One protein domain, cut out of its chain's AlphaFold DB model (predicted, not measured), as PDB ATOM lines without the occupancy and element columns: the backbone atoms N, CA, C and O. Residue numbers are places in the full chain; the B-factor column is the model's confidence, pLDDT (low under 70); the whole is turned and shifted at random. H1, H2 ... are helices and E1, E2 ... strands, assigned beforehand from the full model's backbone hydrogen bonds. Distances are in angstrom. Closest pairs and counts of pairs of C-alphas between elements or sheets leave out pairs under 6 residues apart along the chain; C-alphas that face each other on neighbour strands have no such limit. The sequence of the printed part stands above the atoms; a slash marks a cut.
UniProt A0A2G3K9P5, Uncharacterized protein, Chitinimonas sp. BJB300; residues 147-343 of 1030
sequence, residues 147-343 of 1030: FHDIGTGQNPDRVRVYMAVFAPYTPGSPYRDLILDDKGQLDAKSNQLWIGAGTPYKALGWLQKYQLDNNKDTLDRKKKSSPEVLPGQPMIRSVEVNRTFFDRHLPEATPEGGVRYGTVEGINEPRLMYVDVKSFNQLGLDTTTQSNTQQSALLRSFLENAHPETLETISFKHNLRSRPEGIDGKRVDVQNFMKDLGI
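Overview. This is residues 147 to 343 of the 1030 residues of an uncharacterized protein of Chitinimonas sp. BJB300 (UniProt A0A2G3K9P5). A strongly twisted sheet of six strands makes the core, with the long helix H1 along one face over E1, and H3 on the opposite face with the small hairpin E2 and E3 at its side. The hairpin E6 and E7 lies farthest out, past the E8 edge, while H4, H5 and H6 gather at the E10 edge. The 197 printed residues hold six named helices and ten named strands, in the order E1 E2 E3 E4 H1 E5 H2 E6 E7 E8 H3 E9 H4 H5 E10 H6; the class is mixed, helices and strands. The mixed large sheet runs E8, E4, E1, E5, E9, E10. The whole is compact, with a radius of gyration of the C-alphas of 16.8 A, and spans 45 by 44 by 38 A.

Along the chain. Find C-alpha 155 at (-4.743, 56.438, -44.434); there E1 begins, residues 155 to 167, 29.7 A long, bending by 55 degrees at residue 158. Its sheet also holds E4, 192 to 197; E5, 233 to 242, 28.6 A; E8, 282 to 286; E9, 306 to 315, 20.9 A, which bends by 82 degrees at residue 309; and E10, 330 to 333. Shorter strands are E2, 178 to 180; E3, 186 to 188; E6, 261 to 264; and E7, 267 to 270. H1, 200 to 223, runs 35.9 A from (2.783, 49.985, -30.062), with a kink of 39 degrees near residue 216. Look also for H2, 244 to 252; H3, 297 to 305; H4, 317 to 321; H5, 325 to 328; and H6, 334 to 340, ending at (6.470, 59.368, -31.122).

Arrangement. Start at E1 and E5, antiparallel, with N 163 and O 237 2.8 A apart. E4 is antiparallel to E1 (N 196 and O 162, 2.7 A) and to E8 (N 195 and O 283, 2.9 A). E9 is antiparallel to E5 (N 238 and O 312, 2.9 A) and parallel to E10 (N 313 and O 330, 2.8 A). E4, H1, E5 form a split strand-helix-strand unit, with E1 between its strands, and E9, H4 H5, E10 an unsplit one; both crossovers are right-handed. H1 is on the sheet at a height of 5.4 A, along E1 at 8 degrees on the local plane; the C-alphas of Ala 164 and Ala 203 come closest, 5.7 A. H6 is on the same face, H3 on the opposite face. H2 and H3 touch at a shallow tilt of 26 degrees, opposite ways, closest at the C-alphas of Phe 245 and Asn 305, 6.3 A. In the hairpins, N 179 and O 187 are 3.0 A apart, and N 262 and O 269 2.9 A. Every O i to N i+4 pair is within hydrogen-bond range in H3, H4 and H6, against 13 of 20 in H1 and 3 of 5 in H2; H5 is too short for one.

Size, cuts and confidence. The C-alphas of Gln 154 and Lys 223 are the two farthest apart, 51.3 A. The printed part has no cut; the one long link joins E7 to E8. Mean pLDDT of the printed part is 75.1, and 56 residues are under 70, among them 147 to 156 and 214 to 232.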
ATOM      1  N   PHE A 147     -11.184  47.833 -35.044       44.72
ATOM      2  CA  PHE A 147     -10.291  47.892 -36.215       44.72
ATOM      3  C   PHE A 147     -10.603  49.060 -37.167       44.72
ATOM      4  O   PHE A 147      -9.720  49.473 -37.916       44.72
ATOM      5  N   HIS A 148     -11.813  49.631 -37.108       38.34
ATOM      6  CA  HIS A 148     -12.167  50.831 -37.866       38.34
ATOM      7  C   HIS A 148     -11.381  52.084 -37.430       38.34
ATOM      8  O   HIS A 148     -11.161  52.972 -38.256       38.34
ATOM      9  N   ASP A 149     -10.924  52.129 -36.175       42.19
ATOM     10  CA  ASP A 149     -10.216  53.268 -35.576       42.19
ATOM     11  C   ASP A 149      -8.684  53.074 -35.544       42.19
ATOM     12  O   ASP A 149      -7.947  54.011 -35.252       42.19
ATOM     13  N   ILE A 150      -8.180  51.877 -35.889       50.06
ATOM     14  CA  ILE A 150      -6.733  51.565 -35.978       50.06
ATOM     15  C   ILE A 150      -6.135  52.024 -37.330       50.06
ATOM     16  O   ILE A 150      -4.946  51.836 -37.608       50.06
ATOM     17  N   GLY A 151      -6.940  52.657 -38.189       49.06
ATOM     18  CA  GLY A 151      -6.437  53.365 -39.362       49.06
ATOM     19  C   GLY A 151      -5.386  54.393 -38.944       49.06
ATOM     20  O   GLY A 151      -5.655  55.239 -38.088       49.06
ATOM     21  N   THR A 152      -4.184  54.357 -39.528       48.25
ATOM     22  CA  THR A 152      -3.237  55.460 -39.302       48.25
ATOM     23  C   THR A 152      -3.903  56.736 -39.818       48.25
ATOM     24  O   THR A 152      -4.467  56.732 -40.906       48.25
ATOM     25  N   GLY A 153      -3.901  57.835 -39.053       54.06
ATOM     26  CA  GLY A 153      -4.795  58.979 -39.326       54.06
ATOM     27  C   GLY A 153      -4.657  59.646 -40.708       54.06
ATOM     28  O   GLY A 153      -5.499  60.455 -41.084       54.06
ATOM     29  N   GLN A 154      -3.613  59.309 -41.475       51.91
ATOM     30  CA  GLN A 154      -3.404  59.743 -42.861       51.91
ATOM     31  C   GLN A 154      -3.885  58.734 -43.929       51.91
ATOM     32  O   GLN A 154      -3.977  59.103 -45.095       51.91
ATOM     33  N   ASN A 155      -4.195  57.485 -43.564       67.00
ATOM     34  CA  ASN A 155      -4.743  56.438 -44.434       67.00
ATOM     35  C   ASN A 155      -5.732  55.540 -43.650       67.00
ATOM     36  O   ASN A 155      -5.311  54.547 -43.051       67.00
ATOM     37  N   PRO A 156      -7.053  55.816 -43.684       68.06
ATOM     38  CA  PRO A 156      -8.051  55.029 -42.945       68.06
ATOM     39  C   PRO A 156      -8.163  53.566 -43.415       68.06
ATOM     40  O   PRO A 156      -8.627  52.710 -42.665       68.06
ATOM     41  N   ASP A 157      -7.687  53.263 -44.626       82.19
ATOM     42  CA  ASP A 157      -7.656  51.911 -45.196       82.19
ATOM     43  C   ASP A 157      -6.413  51.096 -44.774       82.19
ATOM     44  O   ASP A 157      -6.223  49.973 -45.249       82.19
ATOM     45  N   ARG A 158      -5.537  51.640 -43.914       83.50
ATOM     46  CA  ARG A 158      -4.281  51.000 -43.487       83.50
ATOM     47  C   ARG A 158      -4.177  50.870 -41.971       83.50
ATOM     48  O   ARG A 158      -4.104  51.859 -41.249       83.50
ATOM     49  N   VAL A 159      -4.057  49.631 -41.510       84.19
ATOM     50  CA  VAL A 159      -3.825  49.263 -40.110       84.19
ATOM     51  C   VAL A 159      -2.334  48.997 -39.919       84.19
ATOM     52  O   VAL A 159      -1.762  48.137 -40.590       84.19
ATOM     53  N   ARG A 160      -1.680  49.713 -39.000       87.06
ATOM     54  CA  ARG A 160      -0.277  49.440 -38.655       87.06
ATOM     55  C   ARG A 160      -0.192  48.310 -37.630       87.06
ATOM     56  O   ARG A 160      -0.777  48.388 -36.549       87.06
ATOM     57  N   VAL A 161       0.551  47.261 -37.971       90.19
ATOM     58  CA  VAL A 161       0.823  46.125 -37.082       90.19
ATOM     59  C   VAL A 161       2.211  46.248 -36.461       90.19
ATOM     60  O   VAL A 161       3.105  46.884 -37.025       90.19
ATOM     61  N   TYR A 162       2.390  45.621 -35.303       89.81
ATOM     62  CA  TYR A 162       3.640  45.565 -34.551       89.81
ATOM     63  C   TYR A 162       3.948  44.123 -34.147       89.81
ATOM     64  O   TYR A 162       3.054  43.377 -33.767       89.81
ATOM     65  N   MET A 163       5.210  43.715 -34.205       89.31
ATOM     66  CA  MET A 163       5.642  42.351 -33.893       89.31
ATOM     67  C   MET A 163       6.909  42.423 -33.058       89.31
ATOM     68  O   MET A 163       7.927  42.893 -33.557       89.31
ATOM     69  N   ALA A 164       6.890  41.956 -31.814       86.56
ATOM     70  CA  ALA A 164       8.133  41.787 -31.069       86.56
ATOM     71  C   ALA A 164       8.819  40.486 -31.502       86.56
ATOM     72  O   ALA A 164       8.200  39.421 -31.512       86.56
ATOM     73  N   VAL A 165      10.103  40.570 -31.849       83.62
ATOM     74  CA  VAL A 165      10.874  39.487 -32.472       83.62
ATOM     75  C   VAL A 165      12.285  39.383 -31.884       83.62
ATOM     76  O   VAL A 165      12.813  40.333 -31.301       83.62
ATOM     77  N   PHE A 166      12.915  38.226 -32.084       75.31
ATOM     78  CA  PHE A 166      14.322  37.961 -31.777       75.31
ATOM     79  C   PHE A 166      15.082  37.708 -33.085       75.31
ATOM     80  O   PHE A 166      14.798  36.731 -33.774       75.31
ATOM     81  N   ALA A 167      16.051  38.560 -33.430       67.06
ATOM     82  CA  ALA A 167      16.775  38.476 -34.705       67.06
ATOM     83  C   ALA A 167      18.271  38.852 -34.553       67.06
ATOM     84  O   ALA A 167      18.609  39.580 -33.625       67.06
ATOM     85  N   PRO A 168      19.201  38.443 -35.438       56.84
ATOM     86  CA  PRO A 168      18.988  37.896 -36.776       56.84
ATOM     87  C   PRO A 168      18.363  36.500 -36.771       56.84
ATOM     88  O   PRO A 168      18.747  35.637 -35.985       56.84
ATOM     89  N   TYR A 169      17.412  36.288 -37.678       59.47
ATOM     90  CA  TYR A 169      16.896  34.963 -37.994       59.47
ATOM     91  C   TYR A 169      17.952  34.147 -38.754       59.47
ATOM     92  O   TYR A 169      18.522  34.617 -39.740       59.47
ATOM     93  N   THR A 170      18.165  32.901 -38.336       52.00
ATOM     94  CA  THR A 170      18.826  31.865 -39.138       52.00
ATOM     95  C   THR A 170      17.781  30.877 -39.668       52.00
ATOM     96  O   THR A 170      16.829  30.570 -38.950       52.00
ATOM     97  N   PRO A 171      17.921  30.337 -40.895       40.72
ATOM     98  CA  PRO A 171      17.036  29.288 -41.400       40.72
ATOM     99  C   PRO A 171      16.901  28.111 -40.422       40.72
ATOM    100  O   PRO A 171      17.905  27.520 -40.031       40.72
ATOM    101  N   GLY A 172      15.667  27.790 -40.021       45.03
ATOM    102  CA  GLY A 172      15.375  26.761 -39.010       45.03
ATOM    103  C   GLY A 172      15.317  27.268 -37.560       45.03
ATOM    104  O   GLY A 172      15.074  26.481 -36.647       45.03
ATOM    105  N   SER A 173      15.509  28.569 -37.331       48.12
ATOM    106  CA  SER A 173      15.247  29.217 -36.044       48.12
ATOM    107  C   SER A 173      13.756  29.141 -35.666       48.12
ATOM    108  O   SER A 173      12.907  29.383 -36.525       48.12
ATOM    109  N   PRO A 174      13.406  28.889 -34.386       51.38
ATOM    110  CA  PRO A 174      12.025  28.972 -33.900       51.38
ATOM    111  C   PRO A 174      11.543  30.422 -33.711       51.38
ATOM    112  O   PRO A 174      10.380  30.650 -33.378       51.38
ATOM    113  N   TYR A 175      12.429  31.412 -33.859       61.75
ATOM    114  CA  TYR A 175      12.085  32.819 -33.684       61.75
ATOM    115  C   TYR A 175      11.338  33.370 -34.898       61.75
ATOM    116  O   TYR A 175      11.651  33.065 -36.046       61.75
ATOM    117  N   ARG A 176      10.328  34.185 -34.607       75.31
ATOM    118  CA  ARG A 176       9.307  34.639 -35.548       75.31
ATOM    119  C   ARG A 176       9.745  35.979 -36.124       75.31
ATOM    120  O   ARG A 176       9.836  36.923 -35.350       75.31
ATOM    121  N   ASP A 177      10.045  36.073 -37.418       83.25
ATOM    122  CA  ASP A 177      10.555  37.318 -38.016       83.25
ATOM    123  C   ASP A 177       9.911  37.644 -39.377       83.25
ATOM    124  O   ASP A 177       9.458  36.751 -40.098       83.25
ATOM    125  N   LEU A 178       9.885  38.936 -39.712       87.56
ATOM    126  CA  LEU A 178       9.361  39.511 -40.953       87.56
ATOM    127  C   LEU A 178      10.432  40.439 -41.546       87.56
ATOM    128  O   LEU A 178      10.907  41.348 -40.862       87.56
ATOM    129  N   ILE A 179      10.825  40.190 -42.794       89.19
ATOM    130  CA  ILE A 179      11.939  40.870 -43.474       89.19
ATOM    131  C   ILE A 179      11.586  41.226 -44.920       89.19
ATOM    132  O   ILE A 179      10.557  40.790 -45.432       89.19
ATOM    133  N   LEU A 180      12.456  41.984 -45.586       90.06
ATOM    134  CA  LEU A 180      12.442  42.170 -47.036       90.06
ATOM    135  C   LEU A 180      13.323  41.123 -47.738       90.06
ATOM    136  O   LEU A 180      14.410  40.789 -47.254       90.06
ATOM    137  N   ASP A 181      12.857  40.625 -48.883       88.31
ATOM    138  CA  ASP A 181      13.620  39.784 -49.807       88.31
ATOM    139  C   ASP A 181      14.511  40.616 -50.758       88.31
ATOM    140  O   ASP A 181      14.489  41.849 -50.759       88.31
ATOM    141  N   ASP A 182      15.276  39.941 -51.624       85.31
ATOM    142  CA  ASP A 182      16.160  40.584 -52.614       85.31
ATOM    143  C   ASP A 182      15.415  41.461 -53.653       85.31
ATOM    144  O   ASP A 182      16.050  42.160 -54.446       85.31
ATOM    145  N   LYS A 183      14.075  41.425 -53.679       89.19
ATOM    146  CA  LYS A 183      13.195  42.229 -54.546       89.19
ATOM    147  C   LYS A 183      12.465  43.335 -53.772       89.19
ATOM    148  O   LYS A 183      11.631  44.028 -54.358       89.19
ATOM    149  N   GLY A 184      12.743  43.495 -52.475       88.44
ATOM    150  CA  GLY A 184      12.049  44.440 -51.601       88.44
ATOM    151  C   GLY A 184      10.602  44.049 -51.283       88.44
ATOM    152  O   GLY A 184       9.809  44.922 -50.947       88.44
ATOM    153  N   GLN A 185      10.235  42.771 -51.420       91.88
ATOM    154  CA  GLN A 185       8.940  42.232 -50.998       91.88
ATOM    155  C   GLN A 185       9.030  41.672 -49.579       91.88
ATOM    156  O   GLN A 185      10.099  41.251 -49.145       91.88
ATOM    157  N   LEU A 186       7.912  41.646 -48.854       91.50
ATOM    158  CA  LEU A 186       7.878  41.075 -47.507       91.50
ATOM    159  C   LEU A 186       7.941  39.546 -47.547       91.50
ATOM    160  O   LEU A 186       7.224  38.901 -48.310       91.50
ATOM    161  N   ASP A 187       8.755  38.977 -46.664       88.50
ATOM    162  CA  ASP A 187       8.912  37.540 -46.481       88.50
ATOM    163  C   ASP A 187       8.910  37.179 -44.986       88.50
ATOM    164  O   ASP A 187       9.507  37.861 -44.146       88.50
ATOM    165  N   ALA A 188       8.217  36.092 -44.656       85.94
ATOM    166  CA  ALA A 188       7.997  35.628 -43.295       85.94
ATOM    167  C   ALA A 188       8.913  34.443 -42.986       85.94
ATOM    168  O   ALA A 188       8.821  33.368 -43.580       85.94
ATOM    169  N   LYS A 189       9.792  34.623 -42.005       77.00
ATOM    170  CA  LYS A 189      10.827  33.658 -41.634       77.00
ATOM    171  C   LYS A 189      10.441  32.902 -40.367       77.00
ATOM    172  O   LYS A 189      11.090  33.014 -39.336       77.00
ATOM    173  N   SER A 190       9.330  32.172 -40.423       73.88
ATOM    174  CA  SER A 190       8.830  31.371 -39.301       73.88
ATOM    175  C   SER A 190       7.793  30.345 -39.752       73.88
ATOM    176  O   SER A 190       7.337  30.415 -40.890       73.88
ATOM    177  N   ASN A 191       7.381  29.450 -38.849       75.00
ATOM    178  CA  ASN A 191       6.156  28.649 -38.960       75.00
ATOM    179  C   ASN A 191       4.905  29.388 -38.427       75.00
ATOM    180  O   ASN A 191       3.784  28.990 -38.734       75.00
ATOM    181  N   GLN A 192       5.070  30.458 -37.636       80.69
ATOM    182  CA  GLN A 192       3.947  31.246 -37.119       80.69
ATOM    183  C   GLN A 192       4.368  32.688 -36.779       80.69
ATOM    184  O   GLN A 192       5.336  32.906 -36.055       80.69
ATOM    185  N   LEU A 193       3.611  33.692 -37.219       85.44
ATOM    186  CA  LEU A 193       3.802  35.096 -36.836       85.44
ATOM    187  C   LEU A 193       2.873  35.483 -35.679       85.44
ATOM    188  O   LEU A 193       1.742  35.007 -35.603       85.44
ATOM    189  N   TRP A 194       3.348  36.370 -34.804       86.50
ATOM    190  CA  TRP A 194       2.531  37.062 -33.803       86.50
ATOM    191  C   TRP A 194       2.525  38.553 -34.137       86.50
ATOM    192  O   TRP A 194       3.590  39.174 -34.189       86.50
ATOM    193  N   ILE A 195       1.341  39.106 -34.400       87.69
ATOM    194  CA  ILE A 195       1.137  40.504 -34.789       87.69
ATOM    195  C   ILE A 195       0.191  41.186 -33.795       87.69
ATOM    196  O   ILE A 195      -0.815  40.618 -33.389       87.69
ATOM    197  N   GLY A 196       0.508  42.413 -33.403       83.69
ATOM    198  CA  GLY A 196      -0.346  43.291 -32.613       83.69
ATOM    199  C   GLY A 196      -0.856  44.431 -33.488       83.69
ATOM    200  O   GLY A 196      -0.062  45.260 -33.937       83.69
ATOM    201  N   ALA A 197      -2.153  44.465 -33.781       81.31
ATOM    202  CA  ALA A 197      -2.749  45.523 -34.593       81.31
ATOM    203  C   ALA A 197      -2.971  46.779 -33.742       81.31
ATOM    204  O   ALA A 197      -3.749  46.750 -32.793       81.31
ATOM    205  N   GLY A 198      -2.281  47.878 -34.058       71.19
ATOM    206  CA  GLY A 198      -2.432  49.130 -33.313       71.19
ATOM    207  C   GLY A 198      -1.901  49.117 -31.878       71.19
ATOM    208  O   GLY A 198      -2.285  49.989 -31.112       71.19
ATOM    209  N   THR A 199      -1.034  48.166 -31.502       74.38
ATOM    210  CA  THR A 199      -0.535  48.008 -30.117       74.38
ATOM    211  C   THR A 199       0.955  48.354 -29.953       74.38
ATOM    212  O   THR A 199       1.771  47.474 -29.628       74.38
ATOM    213  N   PRO A 200       1.380  49.608 -30.189       77.62
ATOM    214  CA  PRO A 200       2.783  49.985 -30.062       77.62
ATOM    215  C   PRO A 200       3.292  49.865 -28.613       77.62
ATOM    216  O   PRO A 200       4.448  49.492 -28.400       77.62
ATOM    217  N   TYR A 201       2.432  50.092 -27.611       77.38
ATOM    218  CA  TYR A 201       2.803  49.995 -26.197       77.38
ATOM    219  C   TYR A 201       3.003  48.541 -25.742       77.38
ATOM    220  O   TYR A 201       4.036  48.230 -25.146       77.38
ATOM    221  N   LYS A 202       2.102  47.606 -26.094       77.06
ATOM    222  CA  LYS A 202       2.345  46.166 -25.852       77.06
ATOM    223  C   LYS A 202       3.583  45.657 -26.602       77.06
ATOM    224  O   LYS A 202       4.303  44.819 -26.062       77.06
ATOM    225  N   ALA A 203       3.896  46.184 -27.791       82.50
ATOM    226  CA  ALA A 203       5.129  45.839 -28.501       82.50
ATOM    227  C   ALA A 203       6.397  46.295 -27.746       82.50
ATOM    228  O   ALA A 203       7.358  45.529 -27.662       82.50
ATOM    229  N   LEU A 204       6.386  47.485 -27.125       81.81
ATOM    230  CA  LEU A 204       7.440  47.923 -26.191       81.81
ATOM    231  C   LEU A 204       7.530  47.032 -24.946       81.81
ATOM    232  O   LEU A 204       8.636  46.703 -24.517       81.81
ATOM    233  N   GLY A 205       6.394  46.600 -24.392       81.38
ATOM    234  CA  GLY A 205       6.358  45.615 -23.309       81.38
ATOM    235  C   GLY A 205       7.086  44.327 -23.703       81.38
ATOM    236  O   GLY A 205       8.059  43.936 -23.060       81.38
ATOM    237  N   TRP A 206       6.707  43.721 -24.832       83.69
ATOM    238  CA  TRP A 206       7.348  42.500 -25.326       83.69
ATOM    239  C   TRP A 206       8.843  42.689 -25.622       83.69
ATOM    240  O   TRP A 206       9.634  41.801 -25.305       83.69
ATOM    241  N   LEU A 207       9.253  43.843 -26.160       85.12
ATOM    242  CA  LEU A 207      10.665  44.191 -26.351       85.12
ATOM    243  C   LEU A 207      11.444  44.136 -25.024       85.12
ATOM    244  O   LEU A 207      12.496  43.499 -24.958       85.12
ATOM    245  N   GLN A 208      10.908  44.750 -23.964       82.69
ATOM    246  CA  GLN A 208      11.510  44.740 -22.628       82.69
ATOM    247  C   GLN A 208      11.520  43.334 -22.012       82.69
ATOM    248  O   GLN A 208      12.551  42.910 -21.488       82.69
ATOM    249  N   LYS A 209      10.419  42.571 -22.120       83.31
ATOM    250  CA  LYS A 209      10.353  41.160 -21.691       83.31
ATOM    251  C   LYS A 209      11.472  40.346 -22.340       83.31
ATOM    252  O   LYS A 209      12.214  39.639 -21.665       83.31
ATOM    253  N   TYR A 210      11.631  40.496 -23.653       80.56
ATOM    254  CA  TYR A 210      12.650  39.795 -24.420       80.56
ATOM    255  C   TYR A 210      14.073  40.233 -24.052       80.56
ATOM    256  O   TYR A 210      14.946  39.374 -23.981       80.56
ATOM    257  N   GLN A 211      14.328  41.509 -23.735       77.31
ATOM    258  CA  GLN A 211      15.615  41.915 -23.145       77.31
ATOM    259  C   GLN A 211      15.890  41.194 -21.819       77.31
ATOM    260  O   GLN A 211      16.996  40.695 -21.617       77.31
ATOM    261  N   LEU A 212      14.886  41.119 -20.940       77.06
ATOM    262  CA  LEU A 212      14.997  40.522 -19.609       77.06
ATOM    263  C   LEU A 212      15.211  38.996 -19.644       77.06
ATOM    264  O   LEU A 212      16.033  38.483 -18.881       77.06
ATOM    265  N   ASP A 213      14.523  38.272 -20.534       73.25
ATOM    266  CA  ASP A 213      14.654  36.810 -20.671       73.25
ATOM    267  C   ASP A 213      15.957  36.379 -21.390       73.25
ATOM    268  O   ASP A 213      16.556  35.358 -21.035       73.25
ATOM    269  N   ASN A 214      16.442  37.145 -22.379       65.38
ATOM    270  CA  ASN A 214      17.576  36.755 -23.244       65.38
ATOM    271  C   ASN A 214      18.897  36.529 -22.480       65.38
ATOM    272  O   ASN A 214      19.719  35.687 -22.856       65.38
ATOM    273  N   ASN A 215      19.086  37.235 -21.360       57.56
ATOM    274  CA  ASN A 215      20.252  37.063 -20.490       57.56
ATOM    275  C   ASN A 215      20.224  35.772 -19.653       57.56
ATOM    276  O   ASN A 215      21.227  35.449 -19.016       57.56
ATOM    277  N   LYS A 216      19.112  35.026 -19.636       51.19
ATOM    278  CA  LYS A 216      18.990  33.767 -18.889       51.19
ATOM    279  C   LYS A 216      19.182  32.540 -19.779       51.19
ATOM    280  O   LYS A 216      19.972  31.650 -19.456       51.19
ATOM    281  N   ASP A 217      18.506  32.522 -20.924       46.69
ATOM    282  CA  ASP A 217      18.386  31.338 -21.783       46.69
ATOM    283  C   ASP A 217      19.733  30.880 -22.384       46.69
ATOM    284  O   ASP A 217      19.981  29.689 -22.577       46.69
ATOM    285  N   THR A 218      20.666  31.811 -22.601       47.31
ATOM    286  CA  THR A 218      22.033  31.518 -23.079       47.31
ATOM    287  C   THR A 218      22.889  30.703 -22.103       47.31
ATOM    288  O   THR A 218      23.889  30.111 -22.521       47.31
ATOM    289  N   LEU A 219      22.531  30.645 -20.815       42.56
ATOM    290  CA  LEU A 219      23.293  29.914 -19.799       42.56
ATOM    291  C   LEU A 219      22.783  28.489 -19.580       42.56
ATOM    292  O   LEU A 219      23.609  27.577 -19.521       42.56
ATOM    293  N   ASP A 220      21.470  28.255 -19.537       44.50
ATOM    294  CA  ASP A 220      20.946  26.884 -19.434       44.50
ATOM    295  C   ASP A 220      20.969  26.133 -20.779       44.50
ATOM    296  O   ASP A 220      21.152  24.912 -20.777       44.50
ATOM    297  N   ARG A 221      20.980  26.825 -21.933       45.00
ATOM    298  CA  ARG A 221      21.314  26.201 -23.236       45.00
ATOM    299  C   ARG A 221      22.689  25.527 -23.251       45.00
ATOM    300  O   ARG A 221      22.851  24.508 -23.914       45.00
ATOM    301  N   LYS A 222      23.664  25.989 -22.452       43.12
ATOM    302  CA  LYS A 222      24.959  25.286 -22.310       43.12
ATOM    303  C   LYS A 222      24.840  23.895 -21.679       43.12
ATOM    304  O   LYS A 222      25.751  23.094 -21.857       43.12
ATOM    305  N   LYS A 223      23.753  23.598 -20.957       42.62
ATOM    306  CA  LYS A 223      23.480  22.264 -20.393       42.62
ATOM    307  C   LYS A 223      22.626  21.384 -21.310       42.62
ATOM    308  O   LYS A 223      22.605  20.174 -21.111       42.62
ATOM    309  N   LYS A 224      21.907  21.962 -22.279       37.38
ATOM    310  CA  LYS A 224      20.954  21.252 -23.148       37.38
ATOM    311  C   LYS A 224      21.135  21.648 -24.620       37.38
ATOM    312  O   LYS A 224      20.417  22.504 -25.118       37.38
ATOM    313  N   SER A 225      22.072  20.955 -25.276       37.56
ATOM    314  CA  SER A 225      22.217  20.752 -26.736       37.56
ATOM    315  C   SER A 225      22.188  21.969 -27.689       37.56
ATOM    316  O   SER A 225      21.187  22.662 -27.814       37.56
ATOM    317  N   SER A 226      23.250  22.055 -28.506       35.34
ATOM    318  CA  SER A 226      23.449  22.893 -29.713       35.34
ATOM    319  C   SER A 226      24.082  24.286 -29.506       35.34
ATOM    320  O   SER A 226      23.386  25.257 -29.215       35.34
ATOM    321  N   PRO A 227      25.409  24.429 -29.733       39.50
ATOM    322  CA  PRO A 227      26.155  25.678 -29.523       39.50
ATOM    323  C   PRO A 227      26.043  26.722 -30.656       39.50
ATOM    324  O   PRO A 227      26.776  27.707 -30.622       39.50
ATOM    325  N   GLU A 228      25.184  26.527 -31.665       40.56
ATOM    326  CA  GLU A 228      25.147  27.369 -32.881       40.56
ATOM    327  C   GLU A 228      23.981  28.377 -32.960       40.56
ATOM    328  O   GLU A 228      23.960  29.208 -33.868       40.56
ATOM    329  N   VAL A 229      23.027  28.376 -32.018       42.19
ATOM    330  CA  VAL A 229      21.953  29.390 -32.001       42.19
ATOM    331  C   VAL A 229      22.456  30.663 -31.319       42.19
ATOM    332  O   VAL A 229      22.525  30.734 -30.091       42.19
ATOM    333  N   LEU A 230      22.801  31.672 -32.127       46.19
ATOM    334  CA  LEU A 230      23.145  33.016 -31.651       46.19
ATOM    335  C   LEU A 230      22.032  33.573 -30.740       46.19
ATOM    336  O   LEU A 230      20.851  33.383 -31.046       46.19
ATOM    337  N   PRO A 231      22.364  34.295 -29.650       53.97
ATOM    338  CA  PRO A 231      21.359  35.030 -28.894       53.97
ATOM    339  C   PRO A 231      20.733  36.092 -29.797       53.97
ATOM    340  O   PRO A 231      21.413  37.019 -30.246       53.97
ATOM    341  N   GLY A 232      19.438  35.947 -30.077       62.53
ATOM    342  CA  GLY A 232      18.696  36.932 -30.853       62.53
ATOM    343  C   GLY A 232      18.716  38.283 -30.142       62.53
ATOM    344  O   GLY A 232      18.568  38.361 -28.925       62.53
ATOM    345  N   GLN A 233      18.889  39.366 -30.889       74.69
ATOM    346  CA  GLN A 233      18.647  40.713 -30.387       74.69
ATOM    347  C   GLN A 233      17.130  40.963 -30.383       74.69
ATOM    348  O   GLN A 233      16.477  40.700 -31.398       74.69
ATOM    349  N   PRO A 234      16.555  41.474 -29.284       81.81
ATOM    350  CA  PRO A 234      15.150  41.844 -29.240       81.81
ATOM    351  C   PRO A 234      14.895  43.124 -30.055       81.81
ATOM    352  O   PRO A 234      15.643  44.107 -29.976       81.81
ATOM    353  N   MET A 235      13.835  43.117 -30.860       88.06
ATOM    354  CA  MET A 235      13.363  44.267 -31.640       88.06
ATOM    355  C   MET A 235      11.864  44.179 -31.913       88.06
ATOM    356  O   MET A 235      11.239  43.153 -31.662       88.06
ATOM    357  N   ILE A 236      11.299  45.263 -32.435       91.31
ATOM    358  CA  ILE A 236       9.929  45.318 -32.932       91.31
ATOM    359  C   ILE A 236       9.992  45.505 -34.455       91.31
ATOM    360  O   ILE A 236      10.668  46.415 -34.935       91.31
ATOM    361  N   ARG A 237       9.289  44.668 -35.219       92.56
ATOM    362  CA  ARG A 237       8.914  44.968 -36.609       92.56
ATOM    363  C   ARG A 237       7.612  45.751 -36.599       92.56
ATOM    364  O   ARG A 237       6.726  45.435 -35.807       92.56
ATOM    365  N   SER A 238       7.460  46.723 -37.484       92.81
ATOM    366  CA  SER A 238       6.168  47.348 -37.760       92.81
ATOM    367  C   SER A 238       5.952  47.480 -39.258       92.81
ATOM    368  O   SER A 238       6.902  47.728 -39.986       92.81
ATOM    369  N   VAL A 239       4.722  47.299 -39.726       94.25
ATOM    370  CA  VAL A 239       4.364  47.432 -41.143       94.25
ATOM    371  C   VAL A 239       2.897  47.841 -41.260       94.25
ATOM    372  O   VAL A 239       2.092  47.523 -40.385       94.25
ATOM    373  N   GLU A 240       2.535  48.573 -42.308       92.69
ATOM    374  CA  GLU A 240       1.135  48.843 -42.641       92.69
ATOM    375  C   GLU A 240       0.545  47.694 -43.450       92.69
ATOM    376  O   GLU A 240       1.163  47.186 -44.385       92.69
ATOM    377  N   VAL A 241      -0.674  47.306 -43.092       92.19
ATOM    378  CA  VAL A 241      -1.452  46.261 -43.752       92.19
ATOM    379  C   VAL A 241      -2.797  46.854 -44.145       92.19
ATOM    380  O   VAL A 241      -3.450  47.529 -43.345       92.19
ATOM    381  N   ASN A 242      -3.212  46.626 -45.386       91.62
ATOM    382  CA  ASN A 242      -4.509  47.045 -45.879       91.62
ATOM    383  C   ASN A 242      -5.620  46.408 -45.037       91.62
ATOM    384  O   ASN A 242      -5.622  45.201 -44.773       91.62
ATOM    385  N   ARG A 243      -6.583  47.231 -44.630       84.31
ATOM    386  CA  ARG A 243      -7.663  46.849 -43.726       84.31
ATOM    387  C   ARG A 243      -8.496  45.668 -44.238       84.31
ATOM    388  O   ARG A 243      -8.942  44.860 -43.427       84.31
ATOM    389  N   THR A 244      -8.611  45.487 -45.555       85.69
ATOM    390  CA  THR A 244      -9.349  44.359 -46.149       85.69
ATOM    391  C   THR A 244      -8.799  42.981 -45.759       85.69
ATOM    392  O   THR A 244      -9.544  42.003 -45.816       85.69
ATOM    393  N   PHE A 245      -7.544  42.877 -45.296       90.94
ATOM    394  CA  PHE A 245      -7.041  41.672 -44.630       90.94
ATOM    395  C   PHE A 245      -7.826  41.372 -43.341       90.94
ATOM    396  O   PHE A 245      -8.318  40.261 -43.149       90.94
ATOM    397  N   PHE A 246      -7.975  42.371 -42.471       84.00
ATOM    398  CA  PHE A 246      -8.662  42.242 -41.189       84.00
ATOM    399  C   PHE A 246     -10.163  42.034 -41.373       84.00
ATOM    400  O   PHE A 246     -10.709  41.093 -40.801       84.00
ATOM    401  N   ASP A 247     -10.800  42.833 -42.235       79.75
ATOM    402  CA  ASP A 247     -12.233  42.704 -42.531       79.75
ATOM    403  C   ASP A 247     -12.580  41.313 -43.120       79.75
ATOM    404  O   ASP A 247     -13.702  40.834 -42.954       79.75
ATOM    405  N   ARG A 248     -11.620  40.638 -43.780       83.06
ATOM    406  CA  ARG A 248     -11.769  39.273 -44.320       83.06
ATOM    407  C   ARG A 248     -11.521  38.173 -43.287       83.06
ATOM    408  O   ARG A 248     -12.283  37.214 -43.252       83.06
ATOM    409  N   HIS A 249     -10.443  38.263 -42.503       84.00
ATOM    410  CA  HIS A 249      -9.948  37.131 -41.697       84.00
ATOM    411  C   HIS A 249     -10.346  37.171 -40.216       84.00
ATOM    412  O   HIS A 249     -10.372  36.119 -39.581       84.00
ATOM    413  N   LEU A 250     -10.680  38.338 -39.649       78.19
ATOM    414  CA  LEU A 250     -11.154  38.433 -38.258       78.19
ATOM    415  C   LEU A 250     -12.506  37.745 -37.998       78.19
ATOM    416  O   LEU A 250     -12.621  37.116 -36.946       78.19
ATOM    417  N   PRO A 251     -13.510  37.792 -38.904       76.50
ATOM    418  CA  PRO A 251     -14.793  37.119 -38.673       76.50
ATOM    419  C   PRO A 251     -14.686  35.594 -38.515       76.50
ATOM    420  O   PRO A 251     -15.571  34.981 -37.925       76.50
ATOM    421  N   GLU A 252     -13.610  34.982 -39.023       75.19
ATOM    422  CA  GLU A 252     -13.328  33.545 -38.899       75.19
ATOM    423  C   GLU A 252     -12.245  33.217 -37.853       75.19
ATOM    424  O   GLU A 252     -11.844  32.055 -37.721       75.19
ATOM    425  N   ALA A 253     -11.746  34.215 -37.121       77.62
ATOM    426  CA  ALA A 253     -10.639  34.031 -36.194       77.62
ATOM    427  C   ALA A 253     -11.051  33.270 -34.921       77.62
ATOM    428  O   ALA A 253     -12.160  33.431 -34.408       77.62
ATOM    429  N   THR A 254     -10.145  32.451 -34.383       73.06
ATOM    430  CA  THR A 254     -10.410  31.559 -33.239       73.06
ATOM    431  C   THR A 254      -9.518  31.873 -32.031       73.06
ATOM    432  O   THR A 254      -8.400  32.352 -32.202       73.06
ATOM    433  N   PRO A 255      -9.957  31.638 -30.781       69.00
ATOM    434  CA  PRO A 255      -9.085  31.802 -29.615       69.00
ATOM    435  C   PRO A 255      -7.908  30.814 -29.648       69.00
ATOM    436  O   PRO A 255      -8.029  29.721 -30.213       69.00
ATOM    437  N   GLU A 256      -6.773  31.153 -29.025       63.41
ATOM    438  CA  GLU A 256      -5.655  30.214 -28.900       63.41
ATOM    439  C   GLU A 256      -6.108  28.912 -28.208       63.41
ATOM    440  O   GLU A 256      -6.613  28.914 -27.091       63.41
ATOM    441  N   GLY A 257      -5.927  27.786 -28.909       60.94
ATOM    442  CA  GLY A 257      -6.398  26.464 -28.472       60.94
ATOM    443  C   GLY A 257      -7.718  26.019 -29.115       60.94
ATOM    444  O   GLY A 257      -8.025  24.833 -29.081       60.94
ATOM    445  N   GLY A 258      -8.444  26.927 -29.773       65.81
ATOM    446  CA  GLY A 258      -9.618  26.612 -30.588       65.81
ATOM    447  C   GLY A 258      -9.286  25.891 -31.903       65.81
ATOM    448  O   GLY A 258      -8.162  25.442 -32.141       65.81
ATOM    449  N   VAL A 259     -10.277  25.784 -32.796       71.12
ATOM    450  CA  VAL A 259     -10.135  25.101 -34.097       71.12
ATOM    451  C   VAL A 259      -9.198  25.895 -35.018       71.12
ATOM    452  O   VAL A 259      -9.622  26.802 -35.735       71.12
ATOM    453  N   ARG A 260      -7.904  25.552 -34.982       72.06
ATOM    454  CA  ARG A 260      -6.827  26.281 -35.677       72.06
ATOM    455  C   ARG A 260      -6.869  26.182 -37.206       72.06
ATOM    456  O   ARG A 260      -6.285  27.035 -37.862       72.06
ATOM    457  N   TYR A 261      -7.543  25.178 -37.773       77.94
ATOM    458  CA  TYR A 261      -7.571  24.921 -39.220       77.94
ATOM    459  C   TYR A 261      -9.002  24.774 -39.746       77.94
ATOM    460  O   TYR A 261      -9.820  24.084 -39.138       77.94
ATOM    461  N   GLY A 262      -9.283  25.385 -40.895       75.44
ATOM    462  CA  GLY A 262     -10.486  25.159 -41.693       75.44
ATOM    463  C   GLY A 262     -10.145  24.415 -42.986       75.44
ATOM    464  O   GLY A 262      -9.071  24.609 -43.553       75.44
ATOM    465  N   THR A 263     -11.044  23.559 -43.469       74.25
ATOM    466  CA  THR A 263     -10.841  22.862 -44.748       74.25
ATOM    467  C   THR A 263     -11.337  23.731 -45.904       74.25
ATOM    468  O   THR A 263     -12.542  23.908 -46.076       74.25
ATOM    469  N   VAL A 264     -10.414  24.237 -46.721       74.81
ATOM    470  CA  VAL A 264     -10.682  25.010 -47.943       74.81
ATOM    471  C   VAL A 264     -10.208  24.179 -49.132       74.81
ATOM    472  O   VAL A 264      -9.057  23.761 -49.172       74.81
ATOM    473  N   GLU A 265     -11.108  23.858 -50.068       75.62
ATOM    474  CA  GLU A 265     -10.817  23.020 -51.253       75.62
ATOM    475  C   GLU A 265     -10.149  21.654 -50.942       75.62
ATOM    476  O   GLU A 265      -9.471  21.061 -51.779       75.62
ATOM    477  N   GLY A 266     -10.362  21.119 -49.732       75.38
ATOM    478  CA  GLY A 266      -9.752  19.867 -49.259       75.38
ATOM    479  C   GLY A 266      -8.378  20.024 -48.591       75.38
ATOM    480  O   GLY A 266      -7.810  19.030 -48.141       75.38
ATOM    481  N   ILE A 267      -7.859  21.250 -48.480       75.56
ATOM    482  CA  ILE A 267      -6.621  21.594 -47.769       75.56
ATOM    483  C   ILE A 267      -6.983  22.184 -46.400       75.56
ATOM    484  O   ILE A 267      -7.855  23.043 -46.296       75.56
ATOM    485  N   ASN A 268      -6.304  21.740 -45.339       83.00
ATOM    486  CA  ASN A 268      -6.463  22.310 -43.999       83.00
ATOM    487  C   ASN A 268      -5.599  23.573 -43.861       83.00
ATOM    488  O   ASN A 268      -4.410  23.509 -43.526       83.00
ATOM    489  N   GLU A 269      -6.219  24.712 -44.157       84.38
ATOM    490  CA  GLU A 269      -5.647  26.056 -44.071       84.38
ATOM    491  C   GLU A 269      -5.813  26.613 -42.647       84.38
ATOM    492  O   GLU A 269      -6.875  26.435 -42.039       84.38
ATOM    493  N   PRO A 270      -4.790  27.267 -42.071       83.25
ATOM    494  CA  PRO A 270      -4.906  27.868 -40.754       83.25
ATOM    495  C   PRO A 270      -5.836  29.076 -40.761       83.25
ATOM    496  O   PRO A 270      -5.873  29.863 -41.709       83.25
ATOM    497  N   ARG A 271      -6.533  29.250 -39.644       83.31
ATOM    498  CA  ARG A 271      -7.301  30.452 -39.330       83.31
ATOM    499  C   ARG A 271      -6.444  31.437 -38.550       83.31
ATOM    500  O   ARG A 271      -5.472  31.065 -37.894       83.31
ATOM    501  N   LEU A 272      -6.828  32.705 -38.625       83.62
ATOM    502  CA  LEU A 272      -6.295  33.745 -37.756       83.62
ATOM    503  C   LEU A 272      -6.646  33.393 -36.298       83.62
ATOM    504  O   LEU A 272      -7.751  32.929 -36.029       83.62
ATOM    505  N   MET A 273      -5.715  33.569 -35.364       80.56
ATOM    506  CA  MET A 273      -5.919  33.204 -33.955       80.56
ATOM    507  C   MET A 273      -5.795  34.408 -33.026       80.56
ATOM    508  O   MET A 273      -4.954  35.258 -33.277       80.56
ATOM    509  N   TYR A 274      -6.531  34.454 -31.916       73.00
ATOM    510  CA  TYR A 274      -6.265  35.389 -30.812       73.00
ATOM    511  C   TYR A 274      -5.218  34.780 -29.874       73.00
ATOM    512  O   TYR A 274      -5.489  33.767 -29.234       73.00
ATOM    513  N   VAL A 275      -4.019  35.373 -29.823       62.75
ATOM    514  CA  VAL A 275      -2.843  34.842 -29.082       62.75
ATOM    515  C   VAL A 275      -2.977  35.030 -27.574       62.75
ATOM    516  O   VAL A 275      -2.433  34.263 -26.792       62.75
ATOM    517  N   ASP A 276      -3.726  36.041 -27.161       62.53
ATOM    518  CA  ASP A 276      -4.143  36.223 -25.782       62.53
ATOM    519  C   ASP A 276      -5.647  36.489 -25.812       62.53
ATOM    520  O   ASP A 276      -6.101  37.474 -26.392       62.53
ATOM    521  N   VAL A 277      -6.427  35.599 -25.195       50.56
ATOM    522  CA  VAL A 277      -7.895  35.717 -25.120       50.56
ATOM    523  C   VAL A 277      -8.357  36.974 -24.372       50.56
ATOM    524  O   VAL A 277      -9.526  37.332 -24.470       50.56
ATOM    525  N   LYS A 278      -7.450  37.660 -23.661       50.72
ATOM    526  CA  LYS A 278      -7.679  38.962 -23.016       50.72
ATOM    527  C   LYS A 278      -7.272  40.159 -23.882       50.72
ATOM    528  O   LYS A 278      -7.572  41.293 -23.521       50.72
ATOM    529  N   SER A 279      -6.599  39.937 -25.014       57.47
ATOM    530  CA  SER A 279      -6.066  40.976 -25.906       57.47
ATOM    531  C   SER A 279      -6.497  40.733 -27.358       57.47
ATOM    532  O   SER A 279      -5.718  40.251 -28.178       57.47
ATOM    533  N   PHE A 280      -7.722  41.132 -27.714       60.25
ATOM    534  CA  PHE A 280      -8.315  40.932 -29.052       60.25
ATOM    535  C   PHE A 280      -7.534  41.521 -30.244       60.25
ATOM    536  O   PHE A 280      -7.820  41.201 -31.395       60.25
ATOM    537  N   ASN A 281      -6.554  42.384 -29.984       69.50
ATOM    538  CA  ASN A 281      -5.655  42.970 -30.977       69.50
ATOM    539  C   ASN A 281      -4.328  42.202 -31.156       69.50
ATOM    540  O   ASN A 281      -3.556  42.558 -32.047       69.50
ATOM    541  N   GLN A 282      -4.067  41.148 -30.368       77.06
ATOM    542  CA  GLN A 282      -2.929  40.237 -30.542       77.06
ATOM    543  C   GLN A 282      -3.335  38.983 -31.318       77.06
ATOM    544  O   GLN A 282      -4.134  38.166 -30.858       77.06
ATOM    545  N   LEU A 283      -2.743  38.825 -32.498       84.62
ATOM    546  CA  LEU A 283      -3.152  37.859 -33.505       84.62
ATOM    547  C   LEU A 283      -2.013  36.915 -33.906       84.62
ATOM    548  O   LEU A 283      -0.859  37.318 -34.057       84.62
ATOM    549  N   GLY A 284      -2.360  35.649 -34.110       86.38
ATOM    550  CA  GLY A 284      -1.472  34.563 -34.492       86.38
ATOM    551  C   GLY A 284      -1.786  34.106 -35.907       86.38
ATOM    552  O   GLY A 284      -2.937  33.823 -36.229       86.38
ATOM    553  N   LEU A 285      -0.759  34.051 -36.752       87.81
ATOM    554  CA  LEU A 285      -0.860  33.621 -38.144       87.81
ATOM    555  C   LEU A 285       0.093  32.450 -38.358       87.81
ATOM    556  O   LEU A 285       1.305  32.662 -38.412       87.81
ATOM    557  N   ASP A 286      -0.420  31.231 -38.508       84.94
ATOM    558  CA  ASP A 286       0.412  30.117 -38.974       84.94
ATOM    559  C   ASP A 286       0.808  30.379 -40.435       84.94
ATOM    560  O   ASP A 286      -0.026  30.683 -41.294       84.94
ATOM    561  N   THR A 287       2.103  30.288 -40.724       81.56
ATOM    562  CA  THR A 287       2.665  30.588 -42.051       81.56
ATOM    563  C   THR A 287       2.573  29.405 -43.009       81.56
ATOM    564  O   THR A 287       2.750  29.575 -44.217       81.56
ATOM    565  N   THR A 288       2.288  28.214 -42.481       80.62
ATOM    566  CA  THR A 288       2.184  26.955 -43.217       80.62
ATOM    567  C   THR A 288       0.847  26.264 -42.969       80.62
ATOM    568  O   THR A 288       0.184  26.489 -41.959       80.62
ATOM    569  N   THR A 289       0.440  25.404 -43.903       81.19
ATOM    570  CA  THR A 289      -0.706  24.500 -43.720       81.19
ATOM    571  C   THR A 289      -0.436  23.475 -42.612       81.19
ATOM    572  O   THR A 289       0.713  23.260 -42.226       81.19
ATOM    573  N   GLN A 290      -1.476  22.779 -42.130       77.44
ATOM    574  CA  GLN A 290      -1.357  21.789 -41.043       77.44
ATOM    575  C   GLN A 290      -0.310  20.681 -41.309       77.44
ATOM    576  O   GLN A 290       0.265  20.118 -40.378       77.44
ATOM    577  N   SER A 291      -0.047  20.357 -42.578       73.31
ATOM    578  CA  SER A 291       0.967  19.381 -43.000       73.31
ATOM    579  C   SER A 291       2.401  19.928 -43.024       73.31
ATOM    580  O   SER A 291       3.324  19.168 -43.300       73.31
ATOM    581  N   ASN A 292       2.603  21.227 -42.774       75.25
ATOM    582  CA  ASN A 292       3.873  21.958 -42.899       75.25
ATOM    583  C   ASN A 292       4.543  21.861 -44.288       75.25
ATOM    584  O   ASN A 292       5.736  22.119 -44.428       75.25
ATOM    585  N   THR A 293       3.788  21.495 -45.330       70.75
ATOM    586  CA  THR A 293       4.309  21.281 -46.695       70.75
ATOM    587  C   THR A 293       4.120  22.472 -47.631       70.75
ATOM    588  O   THR A 293       4.759  22.515 -48.681       70.75
ATOM    589  N   GLN A 294       3.232  23.414 -47.302       79.44
ATOM    590  CA  GLN A 294       2.871  24.548 -48.157       79.44
ATOM    591  C   GLN A 294       2.689  25.821 -47.327       79.44
ATOM    592  O   GLN A 294       2.319  25.751 -46.155       79.44
ATOM    593  N   GLN A 295       2.934  26.978 -47.946       82.56
ATOM    594  CA  GLN A 295       2.671  28.291 -47.358       82.56
ATOM    595  C   GLN A 295       1.158  28.536 -47.275       82.56
ATOM    596  O   GLN A 295       0.452  28.372 -48.275       82.56
ATOM    597  N   SER A 296       0.666  28.952 -46.109       87.50
ATOM    598  CA  SER A 296      -0.766  29.147 -45.877       87.50
ATOM    599  C   SER A 296      -1.361  30.238 -46.772       87.50
ATOM    600  O   SER A 296      -0.712  31.237 -47.107       87.50
ATOM    601  N   ALA A 297      -2.626  30.069 -47.153       88.81
ATOM    602  CA  ALA A 297      -3.420  31.114 -47.795       88.81
ATOM    603  C   ALA A 297      -3.555  32.354 -46.895       88.81
ATOM    604  O   ALA A 297      -3.539  33.479 -47.396       88.81
ATOM    605  N   LEU A 298      -3.608  32.160 -45.571       89.50
ATOM    606  CA  LEU A 298      -3.630  33.238 -44.581       89.50
ATOM    607  C   LEU A 298      -2.369  34.113 -44.657       89.50
ATOM    608  O   LEU A 298      -2.486  35.335 -44.753       89.50
ATOM    609  N   LEU A 299      -1.169  33.515 -44.672       90.69
ATOM    610  CA  LEU A 299       0.071  34.283 -44.809       90.69
ATOM    611  C   LEU A 299       0.169  34.954 -46.180       90.69
ATOM    612  O   LEU A 299       0.550  36.119 -46.245       90.69
ATOM    613  N   ARG A 300      -0.185  34.259 -47.270       91.62
ATOM    614  CA  ARG A 300      -0.200  34.874 -48.609       91.62
ATOM    615  C   ARG A 300      -1.103  36.106 -48.632       91.62
ATOM    616  O   ARG A 300      -0.644  37.180 -49.000       91.62
ATOM    617  N   SER A 301      -2.318  35.993 -48.095       93.50
ATOM    618  CA  SER A 301      -3.238  37.124 -47.969       93.50
ATOM    619  C   SER A 301      -2.711  38.234 -47.052       93.50
ATOM    620  O   SER A 301      -3.038  39.390 -47.301       93.50
ATOM    621  N   PHE A 302      -1.930  37.932 -46.009       93.94
ATOM    622  CA  PHE A 302      -1.274  38.953 -45.183       93.94
ATOM    623  C   PHE A 302      -0.201  39.705 -45.982       93.94
ATOM    624  O   PHE A 302      -0.226  40.931 -46.025       93.94
ATOM    625  N   LEU A 303       0.696  38.984 -46.661       93.75
ATOM    626  CA  LEU A 303       1.791  39.569 -47.444       93.75
ATOM    627  C   LEU A 303       1.281  40.373 -48.652       93.75
ATOM    628  O   LEU A 303       1.808  41.444 -48.921       93.75
ATOM    629  N   GLU A 304       0.225  39.908 -49.328       94.50
ATOM    630  CA  GLU A 304      -0.445  40.618 -50.434       94.50
ATOM    631  C   GLU A 304      -1.107  41.938 -50.006       94.50
ATOM    632  O   GLU A 304      -1.287  42.830 -50.832       94.50
ATOM    633  N   ASN A 305      -1.493  42.058 -48.732       94.69
ATOM    634  CA  ASN A 305      -2.114  43.263 -48.178       94.69
ATOM    635  C   ASN A 305      -1.128  44.138 -47.395       94.69
ATOM    636  O   ASN A 305      -1.465  45.269 -47.054       94.69
ATOM    637  N   ALA A 306       0.066  43.642 -47.087       94.00
ATOM    638  CA  ALA A 306       1.097  44.406 -46.406       94.00
ATOM    639  C   ALA A 306       1.843  45.331 -47.383       94.00
ATOM    640  O   ALA A 306       1.989  45.028 -48.564       94.00
ATOM    641  N   HIS A 307       2.328  46.462 -46.876       93.56
ATOM    642  CA  HIS A 307       3.040  47.489 -47.636       93.56
ATOM    643  C   HIS A 307       4.553  47.417 -47.348       93.56
ATOM    644  O   HIS A 307       4.989  47.964 -46.326       93.56
ATOM    645  N   PRO A 308       5.381  46.752 -48.185       94.12
ATOM    646  CA  PRO A 308       6.799  46.504 -47.889       94.12
ATOM    647  C   PRO A 308       7.617  47.775 -47.646       94.12
ATOM    648  O   PRO A 308       8.511  47.788 -46.802       94.12
ATOM    649  N   GLU A 309       7.268  48.872 -48.322       92.81
ATOM    650  CA  GLU A 309       7.906  50.182 -48.179       92.81
ATOM    651  C   GLU A 309       7.723  50.807 -46.785       92.81
ATOM    652  O   GLU A 309       8.451  51.726 -46.410       92.81
ATOM    653  N   THR A 310       6.759  50.301 -46.010       92.69
ATOM    654  CA  THR A 310       6.426  50.778 -44.661       92.69
ATOM    655  C   THR A 310       7.044  49.937 -43.543       92.69
ATOM    656  O   THR A 310       6.799  50.242 -42.370       92.69
ATOM    657  N   LEU A 311       7.829  48.900 -43.886       94.50
ATOM    658  CA  LEU A 311       8.511  48.056 -42.908       94.50
ATOM    659  C   LEU A 311       9.501  48.889 -42.089       94.50
ATOM    660  O   LEU A 311      10.465  49.449 -42.614       94.50
ATOM    661  N   GLU A 312       9.275  48.909 -40.784       93.75
ATOM    662  CA  GLU A 312      10.132  49.526 -39.793       93.75
ATOM    663  C   GLU A 312      10.728  48.477 -38.860       93.75
ATOM    664  O   GLU A 312      10.037  47.595 -38.346       93.75
ATOM    665  N   THR A 313      12.018  48.626 -38.586       92.81
ATOM    666  CA  THR A 313      12.734  47.900 -37.541       92.81
ATOM    667  C   THR A 313      13.029  48.858 -36.408       92.81
ATOM    668  O   THR A 313      13.916  49.710 -36.504       92.81
ATOM    669  N   ILE A 314      12.270  48.700 -35.331       91.38
ATOM    670  CA  ILE A 314      12.362  49.496 -34.117       91.38
ATOM    671  C   ILE A 314      13.212  48.730 -33.100       91.38
ATOM    672  O   ILE A 314      12.867  47.626 -32.673       91.38
ATOM    673  N   SER A 315      14.351  49.292 -32.704       86.62
ATOM    674  CA  SER A 315      15.204  48.710 -31.660       86.62
ATOM    675  C   SER A 315      16.164  49.756 -31.100       86.62
ATOM    676  O   SER A 315      16.231  50.893 -31.561       86.62
ATOM    677  N   PHE A 316      16.949  49.374 -30.103       79.06
ATOM    678  CA  PHE A 316      18.005  50.217 -29.560       79.06
ATOM    679  C   PHE A 316      19.075  50.507 -30.618       79.06
ATOM    680  O   PHE A 316      19.451  49.632 -31.403       79.06
ATOM    681  N   LYS A 317      19.637  51.722 -30.591       75.81
ATOM    682  CA  LYS A 317      20.661  52.211 -31.533       75.81
ATOM    683  C   LYS A 317      21.775  51.210 -31.846       75.81
ATOM    684  O   LYS A 317      22.235  51.120 -32.981       75.81
ATOM    685  N   HIS A 318      22.227  50.465 -30.841       66.94
ATOM    686  CA  HIS A 318      23.285  49.465 -30.969       66.94
ATOM    687  C   HIS A 318      22.855  48.218 -31.774       66.94
ATOM    688  O   HIS A 318      23.664  47.707 -32.543       66.94
ATOM    689  N   ASN A 319      21.592  47.783 -31.677       72.94
ATOM    690  CA  ASN A 319      21.044  46.649 -32.430       72.94
ATOM    691  C   ASN A 319      20.808  47.059 -33.886       72.94
ATOM    692  O   ASN A 319      21.157  46.324 -34.808       72.94
ATOM    693  N   LEU A 320      20.287  48.273 -34.098       75.44
ATOM    694  CA  LEU A 320      20.097  48.851 -35.431       75.44
ATOM    695  C   LEU A 320      21.420  49.018 -36.177       75.44
ATOM    696  O   LEU A 320      21.476  48.751 -37.377       75.44
ATOM    697  N   ARG A 321      22.497  49.403 -35.469       66.94
ATOM    698  CA  ARG A 321      23.846  49.440 -36.046       66.94
ATOM    699  C   ARG A 321      24.191  48.091 -36.665       66.94
ATOM    700  O   ARG A 321      24.512  48.083 -37.843       66.94
ATOM    701  N   SER A 322      24.101  46.975 -35.927       61.09
ATOM    702  CA  SER A 322      24.625  45.648 -36.330       61.09
ATOM    703  C   SER A 322      24.118  45.075 -37.668       61.09
ATOM    704  O   SER A 322      24.691  44.102 -38.154       61.09
ATOM    705  N   ARG A 323      23.104  45.670 -38.294       67.31
ATOM    706  CA  ARG A 323      22.252  45.027 -39.299       67.31
ATOM    707  C   ARG A 323      22.472  45.554 -40.737       67.31
ATOM    708  O   ARG A 323      23.201  46.541 -40.907       67.31
ATOM    709  N   PRO A 324      21.863  44.954 -41.781       68.00
ATOM    710  CA  PRO A 324      21.760  45.508 -43.144       68.00
ATOM    711  C   PRO A 324      20.444  46.292 -43.363       68.00
ATOM    712  O   PRO A 324      19.450  45.998 -42.713       68.00
ATOM    713  N   GLU A 325      20.413  47.321 -44.220       66.44
ATOM    714  CA  GLU A 325      19.186  48.138 -44.430       66.44
ATOM    715  C   GLU A 325      18.221  47.504 -45.433       66.44
ATOM    716  O   GLU A 325      17.022  47.479 -45.189       66.44
ATOM    717  N   GLY A 326      18.741  46.897 -46.504       77.88
ATOM    718  CA  GLY A 326      17.910  46.305 -47.560       77.88
ATOM    719  C   GLY A 326      17.004  45.147 -47.120       77.88
ATOM    720  O   GLY A 326      16.040  44.870 -47.811       77.88
ATOM    721  N   ILE A 327      17.290  44.501 -45.981       83.19
ATOM    722  CA  ILE A 327      16.516  43.359 -45.449       83.19
ATOM    723  C   ILE A 327      15.581  43.792 -44.305       83.19
ATOM    724  O   ILE A 327      14.536  43.188 -44.087       83.19
ATOM    725  N   ASP A 328      15.938  44.838 -43.558       85.06
ATOM    726  CA  ASP A 328      15.223  45.253 -42.342       85.06
ATOM    727  C   ASP A 328      14.328  46.489 -42.540       85.06
ATOM    728  O   ASP A 328      13.712  46.965 -41.584       85.06
ATOM    729  N   GLY A 329      14.263  47.035 -43.755       89.25
ATOM    730  CA  GLY A 329      13.507  48.249 -44.040       89.25
ATOM    731  C   GLY A 329      14.036  49.469 -43.273       89.25
ATOM    732  O   GLY A 329      15.230  49.599 -42.983       89.25
ATOM    733  N   LYS A 330      13.134  50.397 -42.946       92.06
ATOM    734  CA  LYS A 330      13.457  51.652 -42.259       92.06
ATOM    735  C   LYS A 330      13.846  51.387 -40.801       92.06
ATOM    736  O   LYS A 330      13.130  50.737 -40.050       92.06
ATOM    737  N   ARG A 331      14.965  51.951 -40.353       91.62
ATOM    738  CA  ARG A 331      15.423  51.831 -38.960       91.62
ATOM    739  C   ARG A 331      14.866  52.943 -38.092       91.62
ATOM    740  O   ARG A 331      15.005  54.115 -38.432       91.62
ATOM    741  N   VAL A 332      14.320  52.575 -36.939       90.12
ATOM    742  CA  VAL A 332      13.753  53.512 -35.968       90.12
ATOM    743  C   VAL A 332      14.386  53.251 -34.607       90.12
ATOM    744  O   VAL A 332      14.271  52.159 -34.055       90.12
ATOM    745  N   ASP A 333      15.085  54.244 -34.056       87.62
ATOM    746  CA  ASP A 333      15.601  54.148 -32.688       87.62
ATOM    747  C   ASP A 333      14.422  54.018 -31.716       87.62
ATOM    748  O   ASP A 333      13.474  54.800 -31.797       87.62
ATOM    749  N   VAL A 334      14.472  53.056 -30.792       85.44
ATOM    750  CA  VAL A 334      13.430  52.863 -29.771       85.44
ATOM    751  C   VAL A 334      13.170  54.141 -28.962       85.44
ATOM    752  O   VAL A 334      12.043  54.369 -28.540       85.44
ATOM    753  N   GLN A 335      14.170  55.020 -28.813       82.38
ATOM    754  CA  GLN A 335      14.005  56.342 -28.200       82.38
ATOM    755  C   GLN A 335      13.086  57.257 -29.018       82.38
ATOM    756  O   GLN A 335      12.220  57.921 -28.455       82.38
ATOM    757  N   ASN A 336      13.254  57.271 -30.343       83.94
ATOM    758  CA  ASN A 336      12.387  58.036 -31.236       83.94
ATOM    759  C   ASN A 336      10.980  57.437 -31.226       83.94
ATOM    760  O   ASN A 336      10.027  58.169 -31.014       83.94
ATOM    761  N   PHE A 337      10.862  56.108 -31.323       85.56
ATOM    762  CA  PHE A 337       9.568  55.429 -31.254       85.56
ATOM    763  C   PHE A 337       8.823  55.719 -29.944       85.56
ATOM    764  O   PHE A 337       7.644  56.044 -29.967       85.56
ATOM    765  N   MET A 338       9.506  55.679 -28.795       77.06
ATOM    766  CA  MET A 338       8.902  56.044 -27.510       77.06
ATOM    767  C   MET A 338       8.461  57.514 -27.476       77.06
ATOM    768  O   MET A 338       7.364  57.805 -27.007       77.06
ATOM    769  N   LYS A 339       9.265  58.429 -28.030       77.38
ATOM    770  CA  LYS A 339       8.901  59.845 -28.157       77.38
ATOM    771  C   LYS A 339       7.690  60.060 -29.078       77.38
ATOM    772  O   LYS A 339       6.840  60.887 -28.760       77.38
ATOM    773  N   ASP A 340       7.595  59.317 -30.179       77.06
ATOM    774  CA  ASP A 340       6.470  59.368 -31.122       77.06
ATOM    775  C   ASP A 340       5.164  58.854 -30.476       77.06
ATOM    776  O   ASP A 340       4.074  59.273 -30.857       77.06
ATOM    777  N   LEU A 341       5.272  58.018 -29.434       71.25
ATOM    778  CA  LEU A 341       4.174  57.603 -28.547       71.25
ATOM    779  C   LEU A 341       3.926  58.571 -27.372       71.25
ATOM    780  O   LEU A 341       3.231  58.225 -26.421       71.25
ATOM    781  N   GLY A 342       4.523  59.765 -27.378       68.19
ATOM    782  CA  GLY A 342       4.372  60.749 -26.301       68.19
ATOM    783  C   GLY A 342       5.055  60.372 -24.980       68.19
ATOM    784  O   GLY A 342       4.867  61.058 -23.976       68.19
ATOM    785  N   ILE A 343       5.870  59.312 -24.948       70.88
ATOM    786  CA  ILE A 343       6.613  58.913 -23.752       70.88
ATOM    787  C   ILE A 343       7.813  59.852 -23.598       70.88
ATOM    788  O   ILE A 343       8.631  59.993 -24.510       70.88
TER     789      ILE A 343